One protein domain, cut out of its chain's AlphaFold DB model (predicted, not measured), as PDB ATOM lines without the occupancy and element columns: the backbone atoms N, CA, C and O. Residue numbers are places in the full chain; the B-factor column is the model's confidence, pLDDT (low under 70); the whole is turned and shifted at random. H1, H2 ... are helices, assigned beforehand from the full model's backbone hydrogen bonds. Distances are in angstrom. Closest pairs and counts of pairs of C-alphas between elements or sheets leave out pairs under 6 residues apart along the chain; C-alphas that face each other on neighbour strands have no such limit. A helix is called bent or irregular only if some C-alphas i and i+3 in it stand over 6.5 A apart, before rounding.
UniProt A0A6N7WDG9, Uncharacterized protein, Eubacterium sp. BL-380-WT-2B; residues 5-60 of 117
ATOM      1  N   ILE A   5     -24.919  -2.406 -46.671       94.06
ATOM      2  CA  ILE A   5     -23.506  -2.140 -46.384       94.06
ATOM      3  C   ILE A   5     -23.256  -2.280 -44.885       94.06
ATOM      4  O   ILE A   5     -22.297  -2.932 -44.462       94.06
ATOM      5  N   LYS A   6     -24.158  -1.733 -44.063       91.94
ATOM      6  CA  LYS A   6     -24.097  -1.880 -42.606       91.94
ATOM      7  C   LYS A   6     -24.173  -3.347 -42.168       91.94
ATOM      8  O   LYS A   6     -23.426  -3.738 -41.268       91.94
ATOM      9  N   TYR A   7     -25.001  -4.162 -42.821       95.31
ATOM     10  CA  TYR A   7     -25.110  -5.597 -42.570       95.31
ATOM     11  C   TYR A   7     -23.774  -6.300 -42.817       95.31
ATOM     12  O   TYR A   7     -23.254  -6.962 -41.918       95.31
ATOM     13  N   PHE A   8     -23.168  -6.115 -43.996       95.38
ATOM     14  CA  PHE A   8     -21.906  -6.784 -44.327       95.38
ATOM     15  C   PHE A   8     -20.748  -6.334 -43.431       95.38
ATOM     16  O   PHE A   8     -19.971  -7.176 -42.979       95.38
ATOM     17  N   ASN A   9     -20.670  -5.044 -43.097       93.50
ATOM     18  CA  ASN A   9     -19.664  -4.532 -42.162       93.50
ATOM     19  C   ASN A   9     -19.848  -5.101 -40.746       93.50
ATOM     20  O   ASN A   9     -18.877  -5.488 -40.095       93.50
ATOM     21  N   THR A  10     -21.091  -5.208 -40.272       95.25
ATOM     22  CA  THR A  10     -21.402  -5.812 -38.968       95.25
ATOM     23  C   THR A  10     -21.069  -7.300 -38.960       95.25
ATOM     24  O   THR A  10     -20.411  -7.778 -38.038       95.25
ATOM     25  N   LYS A  11     -21.453  -8.034 -40.009       95.31
ATOM     26  CA  LYS A  11     -21.132  -9.456 -40.153       95.31
ATOM     27  C   LYS A  11     -19.620  -9.686 -40.186       95.31
ATOM     28  O   LYS A  11     -19.145 -10.632 -39.567       95.31
ATOM     29  N   LYS A  12     -18.851  -8.828 -40.865       94.94
ATOM     30  CA  LYS A  12     -17.382  -8.905 -40.865       94.94
ATOM     31  C   LYS A  12     -16.829  -8.837 -39.437       94.94
ATOM     32  O   LYS A  12     -16.103  -9.746 -39.043       94.94
ATOM     33  N   ARG A  13     -17.260  -7.847 -38.645       94.75
ATOM     34  CA  ARG A  13     -16.880  -7.715 -37.226       94.75
ATOM     35  C   ARG A  13     -17.284  -8.938 -36.401       94.75
ATOM     36  O   ARG A  13     -16.501  -9.417 -35.591       94.75
ATOM     37  N   MET A  14     -18.483  -9.475 -36.627       95.31
ATOM     38  CA  MET A  14     -18.947 -10.704 -35.973       95.31
ATOM     39  C   MET A  14     -18.044 -11.902 -36.304       95.31
ATOM     40  O   MET A  14     -17.678 -12.666 -35.413       95.31
ATOM     41  N   CYS A  15     -17.655 -12.066 -37.570       95.12
ATOM     42  CA  CYS A  15     -16.733 -13.121 -37.990       95.12
ATOM     43  C   CYS A  15     -15.338 -12.958 -37.369       95.12
ATOM     44  O   CYS A  15     -14.723 -13.956 -37.002       95.12
ATOM     45  N   GLU A  16     -14.841 -11.727 -37.253       94.12
ATOM     46  CA  GLU A  16     -13.564 -11.419 -36.597       94.12
ATOM     47  C   GLU A  16     -13.622 -11.720 -35.093       94.12
ATOM     48  O   GLU A  16     -12.727 -12.383 -34.572       94.12
ATOM     49  N   PHE A  17     -14.716 -11.343 -34.425       93.69
ATOM     50  CA  PHE A  17     -14.955 -11.629 -33.009       93.69
ATOM     51  C   PHE A  17     -14.987 -13.137 -32.710       93.69
ATOM     52  O   PHE A  17     -14.431 -13.591 -31.714       93.69
ATOM     53  N   HIS A  18     -15.588 -13.933 -33.600       94.19
ATOM     54  CA  HIS A  18     -15.670 -15.395 -33.479       94.19
ATOM     55  C   HIS A  18     -14.596 -16.144 -34.285       94.19
ATOM     56  O   HIS A  18     -14.765 -17.323 -34.619       94.19
ATOM     57  N   LYS A  19     -13.483 -15.489 -34.637       92.19
ATOM     58  CA  LYS A  19     -12.420 -16.114 -35.430       92.19
ATOM     59  C   LYS A  19     -11.873 -17.350 -34.706       92.19
ATOM     60  O   LYS A  19     -11.412 -17.277 -33.573       92.19
ATOM     61  N   GLY A  20     -11.942 -18.506 -35.368       89.94
ATOM     62  CA  GLY A  20     -11.543 -19.797 -34.787       89.94
ATOM     63  C   GLY A  20     -12.574 -20.428 -33.839       89.94
ATOM     64  O   GLY A  20     -12.389 -21.563 -33.413       89.94
ATOM     65  N   THR A  21     -13.687 -19.748 -33.553       93.50
ATOM     66  CA  THR A  21     -14.748 -20.199 -32.637       93.50
ATOM     67  C   THR A  21     -16.136 -20.110 -33.281       93.50
ATOM     68  O   THR A  21     -17.124 -19.812 -32.618       93.50
ATOM     69  N   CYS A  22     -16.255 -20.428 -34.577       91.31
ATOM     70  CA  CYS A  22     -17.521 -20.346 -35.326       91.31
ATOM     71  C   CYS A  22     -18.694 -21.129 -34.703       91.31
ATOM     72  O   CYS A  22     -19.845 -20.780 -34.941       91.31
ATOM     73  N   HIS A  23     -18.427 -22.163 -33.900       89.81
ATOM     74  CA  HIS A  23     -19.457 -22.902 -33.160       89.81
ATOM     75  C   HIS A  23     -20.099 -22.075 -32.026       89.81
ATOM     76  O   HIS A  23     -21.204 -22.388 -31.601       89.81
ATOM     77  N   LEU A  24     -19.446 -21.003 -31.563       92.88
ATOM     78  CA  LEU A  24     -19.989 -20.026 -30.610       92.88
ATOM     79  C   LEU A  24     -20.678 -18.842 -31.305       92.88
ATOM     80  O   LEU A  24     -21.309 -18.027 -30.640       92.88
ATOM     81  N   CYS A  25     -20.544 -18.718 -32.629       95.44
ATOM     82  CA  CYS A  25     -21.162 -17.628 -33.375       95.44
ATOM     83  C   CYS A  25     -22.688 -17.803 -33.389       95.44
ATOM     84  O   CYS A  25     -23.156 -18.892 -33.731       95.44
ATOM     85  N   PRO A  26     -23.487 -16.756 -33.121       95.88
ATOM     86  CA  PRO A  26     -24.949 -16.834 -33.180       95.88
ATOM     87  C   PRO A  26     -25.510 -17.285 -34.539       95.88
ATOM     88  O   PRO A  26     -26.569 -17.899 -34.590       95.88
ATOM     89  N   MET A  27     -24.791 -17.028 -35.641       95.12
ATOM     90  CA  MET A  27     -25.137 -17.524 -36.986       95.12
ATOM     91  C   MET A  27     -24.653 -18.960 -37.259       95.12
ATOM     92  O   MET A  27     -24.817 -19.471 -38.366       95.12
ATOM     93  N   GLY A  28     -23.981 -19.590 -36.296       90.06
ATOM     94  CA  GLY A  28     -23.486 -20.953 -36.408       90.06
ATOM     95  C   GLY A  28     -24.633 -21.956 -36.460       90.06
ATOM     96  O   GLY A  28     -25.626 -21.809 -35.750       90.06
ATOM     97  N   LYS A  29     -24.467 -23.006 -37.271       88.56
ATOM     98  CA  LYS A  29     -25.475 -24.054 -37.516       88.56
ATOM     99  C   LYS A  29     -26.085 -24.656 -36.242       88.56
ATOM    100  O   LYS A  29     -27.254 -25.036 -36.236       88.56
ATOM    101  N   ASP A  30     -25.286 -24.728 -35.177       87.44
ATOM    102  CA  ASP A  30     -25.665 -25.325 -33.895       87.44
ATOM    103  C   ASP A  30     -26.496 -24.346 -33.040       87.44
ATOM    104  O   ASP A  30     -27.321 -24.772 -32.233       87.44
ATOM    105  N   ASN A  31     -26.355 -23.036 -33.271       89.44
ATOM    106  CA  ASN A  31     -27.011 -21.971 -32.505       89.44
ATOM    107  C   ASN A  31     -28.313 -21.483 -33.153       89.44
ATOM    108  O   ASN A  31     -29.207 -20.989 -32.467       89.44
ATOM    109  N   THR A  32     -28.461 -21.665 -34.466       87.56
ATOM    110  CA  THR A  32     -29.660 -21.261 -35.216       87.56
ATOM    111  C   THR A  32     -30.765 -22.315 -35.211       87.56
ATOM    112  O   THR A  32     -31.892 -22.016 -35.602       87.56
ATOM    113  N   LYS A  33     -30.463 -23.559 -34.800       85.19
ATOM    114  CA  LYS A  33     -31.360 -24.732 -34.902       85.19
ATOM    115  C   LYS A  33     -31.865 -25.002 -36.328       85.19
ATOM    116  O   LYS A  33     -32.853 -25.708 -36.514       85.19
ATOM    117  N   THR A  34     -31.209 -24.432 -37.341       86.62
ATOM    118  CA  THR A  34     -31.547 -24.649 -38.754       86.62
ATOM    119  C   THR A  34     -30.684 -25.726 -39.393       86.62
ATOM    120  O   THR A  34     -31.018 -26.173 -40.481       86.62
ATOM    121  N   HIS A  35     -29.582 -26.118 -38.741       87.75
ATOM    122  CA  HIS A  35     -28.520 -26.957 -39.304       87.75
ATOM    123  C   HIS A  35     -27.826 -26.368 -40.546       87.75
ATOM    124  O   HIS A  35     -26.988 -27.040 -41.140       87.75
ATOM    125  N   LEU A  36     -28.113 -25.110 -40.891       93.00
ATOM    126  CA  LEU A  36     -27.502 -24.397 -42.010       93.00
ATOM    127  C   LEU A  36     -26.197 -23.736 -41.573       93.00
ATOM    128  O   LEU A  36     -26.131 -23.108 -40.512       93.00
ATOM    129  N   LEU A  37     -25.170 -23.822 -42.411       93.00
ATOM    130  CA  LEU A  37     -23.974 -22.998 -42.290       93.00
ATOM    131  C   LEU A  37     -24.342 -21.517 -42.441       93.00
ATOM    132  O   LEU A  37     -25.369 -21.159 -43.016       93.00
ATOM    133  N   CYS A  38     -23.487 -20.621 -41.947       93.88
ATOM    134  CA  CYS A  38     -23.817 -19.195 -41.901       93.88
ATOM    135  C   CYS A  38     -24.103 -18.583 -43.284       93.88
ATOM    136  O   CYS A  38     -24.927 -17.680 -43.371       93.88
ATOM    137  N   PHE A  39     -23.466 -19.068 -44.359       92.69
ATOM    138  CA  PHE A  39     -23.745 -18.601 -45.722       92.69
ATOM    139  C   PHE A  39     -25.054 -19.173 -46.286       92.69
ATOM    140  O   PHE A  39     -25.768 -18.456 -46.980       92.69
ATOM    141  N   GLU A  40     -25.400 -20.419 -45.950       96.19
ATOM    142  CA  GLU A  40     -26.665 -21.061 -46.335       96.19
ATOM    143  C   GLU A  40     -27.836 -20.382 -45.618       96.19
ATOM    144  O   GLU A  40     -28.830 -20.031 -46.244       96.19
ATOM    145  N   LEU A  41     -27.677 -20.069 -44.325       95.69
ATOM    146  CA  LEU A  41     -28.664 -19.328 -43.539       95.69
ATOM    147  C   LEU A  41     -29.026 -17.989 -44.192       95.69
ATOM    148  O   LEU A  41     -30.192 -17.615 -44.213       95.69
ATOM    149  N   GLN A  42     -28.042 -17.269 -44.729       94.69
ATOM    150  CA  GLN A  42     -28.286 -15.991 -45.399       94.69
ATOM    151  C   GLN A  42     -29.070 -16.135 -46.702       94.69
ATOM    152  O   GLN A  42     -29.803 -15.219 -47.058       94.69
ATOM    153  N   GLN A  43     -28.884 -17.241 -47.422       95.19
ATOM    154  CA  GLN A  43     -29.557 -17.482 -48.696       95.19
ATOM    155  C   GLN A  43     -30.965 -18.039 -48.485       95.19
ATOM    156  O   GLN A  43     -31.906 -17.593 -49.131       95.19
ATOM    157  N   GLU A  44     -31.110 -18.995 -47.569       96.12
ATOM    158  CA  GLU A  44     -32.365 -19.711 -47.347       96.12
ATOM    159  C   GLU A  44     -33.292 -19.013 -46.352       96.12
ATOM    160  O   GLU A  44     -34.510 -19.160 -46.440       96.12
ATOM    161  N   LYS A  45     -32.730 -18.292 -45.371       95.25
ATOM    162  CA  LYS A  45     -33.473 -17.649 -44.273       95.25
ATOM    163  C   LYS A  45     -32.927 -16.243 -43.969       95.25
ATOM    164  O   LYS A  45     -32.477 -15.991 -42.841       95.25
ATOM    165  N   PRO A  46     -32.945 -15.323 -44.952       94.06
ATOM    166  CA  PRO A  46     -32.358 -13.990 -44.819       94.06
ATOM    167  C   PRO A  46     -32.942 -13.186 -43.649       94.06
ATOM    168  O   PRO A  46     -32.202 -12.437 -43.018       94.06
ATOM    169  N   GLU A  47     -34.214 -13.372 -43.290       94.06
ATOM    170  CA  GLU A  47     -34.847 -12.678 -42.160       94.06
ATOM    171  C   GLU A  47     -34.247 -13.108 -40.814       94.06
ATOM    172  O   GLU A  47     -34.048 -12.284 -39.922       94.06
ATOM    173  N   ILE A  48     -33.915 -14.397 -40.671       93.81
ATOM    174  CA  ILE A  48     -33.241 -14.916 -39.473       93.81
ATOM    175  C   ILE A  48     -31.806 -14.390 -39.425       93.81
ATOM    176  O   ILE A  48     -31.340 -13.956 -38.371       93.81
ATOM    177  N   ALA A  49     -31.106 -14.403 -40.561       95.44
ATOM    178  CA  ALA A  49     -29.749 -13.880 -40.646       95.44
ATOM    179  C   ALA A  49     -29.683 -12.373 -40.324       95.44
ATOM    180  O   ALA A  49     -28.784 -11.956 -39.594       95.44
ATOM    181  N   ASP A  50     -30.623 -11.569 -40.831       95.56
ATOM    182  CA  ASP A  50     -30.745 -10.134 -40.530       95.56
ATOM    183  C   ASP A  50     -31.008  -9.905 -39.038       95.56
ATOM    184  O   ASP A  50     -30.266  -9.162 -38.400       95.56
ATOM    185  N   ALA A  51     -31.967 -10.626 -38.444       95.81
ATOM    186  CA  ALA A  51     -32.283 -10.507 -37.020       95.81
ATOM    187  C   ALA A  51     -31.085 -10.838 -36.112       95.81
ATOM    188  O   ALA A  51     -30.839 -10.140 -35.127       95.81
ATOM    189  N   ILE A  52     -30.308 -11.873 -36.453       96.50
ATOM    190  CA  ILE A  52     -29.104 -12.245 -35.697       96.50
ATOM    191  C   ILE A  52     -28.036 -11.150 -35.787       96.50
ATOM    192  O   ILE A  52     -27.452 -10.775 -34.770       96.50
ATOM    193  N   VAL A  53     -27.771 -10.623 -36.987       96.25
ATOM    194  CA  VAL A  53     -26.765  -9.568 -37.183       96.25
ATOM    195  C   VAL A  53     -27.198  -8.259 -36.521       96.25
ATOM    196  O   VAL A  53     -26.379  -7.606 -35.873       96.25
ATOM    197  N   GLU A  54     -28.481  -7.896 -36.604       95.75
ATOM    198  CA  GLU A  54     -29.050  -6.754 -35.881       95.75
ATOM    199  C   GLU A  54     -28.908  -6.899 -34.365       95.75
ATOM    200  O   GLU A  54     -28.528  -5.939 -33.692       95.75
ATOM    201  N   GLN A  55     -29.198  -8.081 -33.817       96.31
ATOM    202  CA  GLN A  55     -29.084  -8.328 -32.384       96.31
ATOM    203  C   GLN A  55     -27.626  -8.274 -31.921       96.31
ATOM    204  O   GLN A  55     -27.306  -7.557 -30.973       96.31
ATOM    205  N   TRP A  56     -26.722  -8.938 -32.643       96.31
ATOM    206  CA  TRP A  56     -25.297  -8.917 -32.330       96.31
ATOM    207  C   TRP A  56     -24.722  -7.497 -32.370       96.31
ATOM    208  O   TRP A  56     -23.932  -7.139 -31.502       96.31
ATOM    209  N   ALA A  57     -25.158  -6.652 -33.313       94.50
ATOM    210  CA  ALA A  57     -24.738  -5.250 -33.386       94.50
ATOM    211  C   ALA A  57     -25.128  -4.428 -32.148       94.50
ATOM    212  O   ALA A  57     -24.389  -3.522 -31.765       94.50
ATOM    213  N   LYS A  58     -26.292  -4.715 -31.547       93.88
ATOM    214  CA  LYS A  58     -26.760  -4.046 -30.319       93.88
ATOM    215  C   LYS A  58     -25.933  -4.465 -29.107       93.88
ATOM    216  O   LYS A  58     -25.646  -3.633 -28.256       93.88
ATOM    217  N   GLU A  59     -25.550  -5.737 -29.051       94.50
ATOM    218  CA  GLU A  59     -24.726  -6.305 -27.976       94.50
ATOM    219  C   GLU A  59     -23.242  -5.934 -28.116       94.50
ATOM    220  O   GLU A  59     -22.536  -5.812 -27.119       94.50
ATOM    221  N   HIS A  60     -22.781  -5.703 -29.347       92.00
ATOM    222  CA  HIS A  60     -21.391  -5.404 -29.686       92.00
ATOM    223  C   HIS A  60     -21.302  -4.062 -30.436       92.00
ATOM    224  O   HIS A  60     -20.970  -4.029 -31.635       92.00
TER     225      HIS A  60
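What this domain is: This is residues 5 to 60 of the 117 residues of an uncharacterized protein of Eubacterium sp. BL-380-WT-2B (UniProt A0A6N7WDG9). Two helices, H1 and H3, cross each other near their middles, and a short third helix, H2, makes a corner with H3 at the end where H3 begins. A long stretch without a named element, residues 18 to 37, loops from the end of H1 to the start of H2, and the two helices that it joins stand apart. The printed part has 56 residues, with three named helices in the order H1, H2, H3 and no named strand; 34 of the residues are in these helices, and the class is all helix. The whole is compact, with a radius of gyration of the C-alphas of 10.2 A, and rounded, spanning 24 by 24 by 16 A along its three main axes.

Where its parts are: Find C-alpha 5 at (-23.506, -2.140, -46.384); here H1 begins, and it runs through residues 5 to 17, 18.5 A from first to last C-alpha, to C-alpha 17 at (-14.955, -11.629, -33.009). Read on through residues 18 to 37, which hold no named element, until you reach H2 at residues 38 to 44, 10.1 A from first to last C-alpha. After Lys 45 comes H3, residues 46 to 59, the longest helix by residues at 14; its first and last C-alphas are 20.0 A apart, and C-alpha 59 is at (-24.726, -6.305, -27.976). None of the three helices is bent or irregular.

How they stand to each other: Start with H1 and look across to H3: the two touch, with 8 pairs of C-alphas within 8 A. Their closest C-alphas are those of Lys 11 and Val 53, 6.4 A apart. They run the same way at a steep tilt of 65 degrees, and their centres are 10.4 A apart. Next look at H2 and H3, which touch only at the corner by their link; the closest C-alphas are those of Gln 42 and Ala 49, 5.4 A apart. H3 touches H2 with residues 48 to 49 alone. H2 and H3 run opposite ways at a steep tilt of 42 degrees. H1 and H2 are apart. In the backbones of H1, H2 and H3, every pair of O i and N i+4 is within hydrogen-bond range.

The domain as a whole: The two C-alphas farthest apart in the domain are those of Ile 5 and Lys 33, at 26.5 A, while the first and last printed C-alphas, of Ile 5 and His 60, are 17.1 A apart. The link from H1 to H2 is long, with 20 residues whose C-alphas lie 3 to 14 A from the mean of the C-alphas; the link from H2 to H3 is tight, with 1 residue. The printed part has no cut. In this model the mean pLDDT of the printed part is 93.4, and no printed residue is under 70.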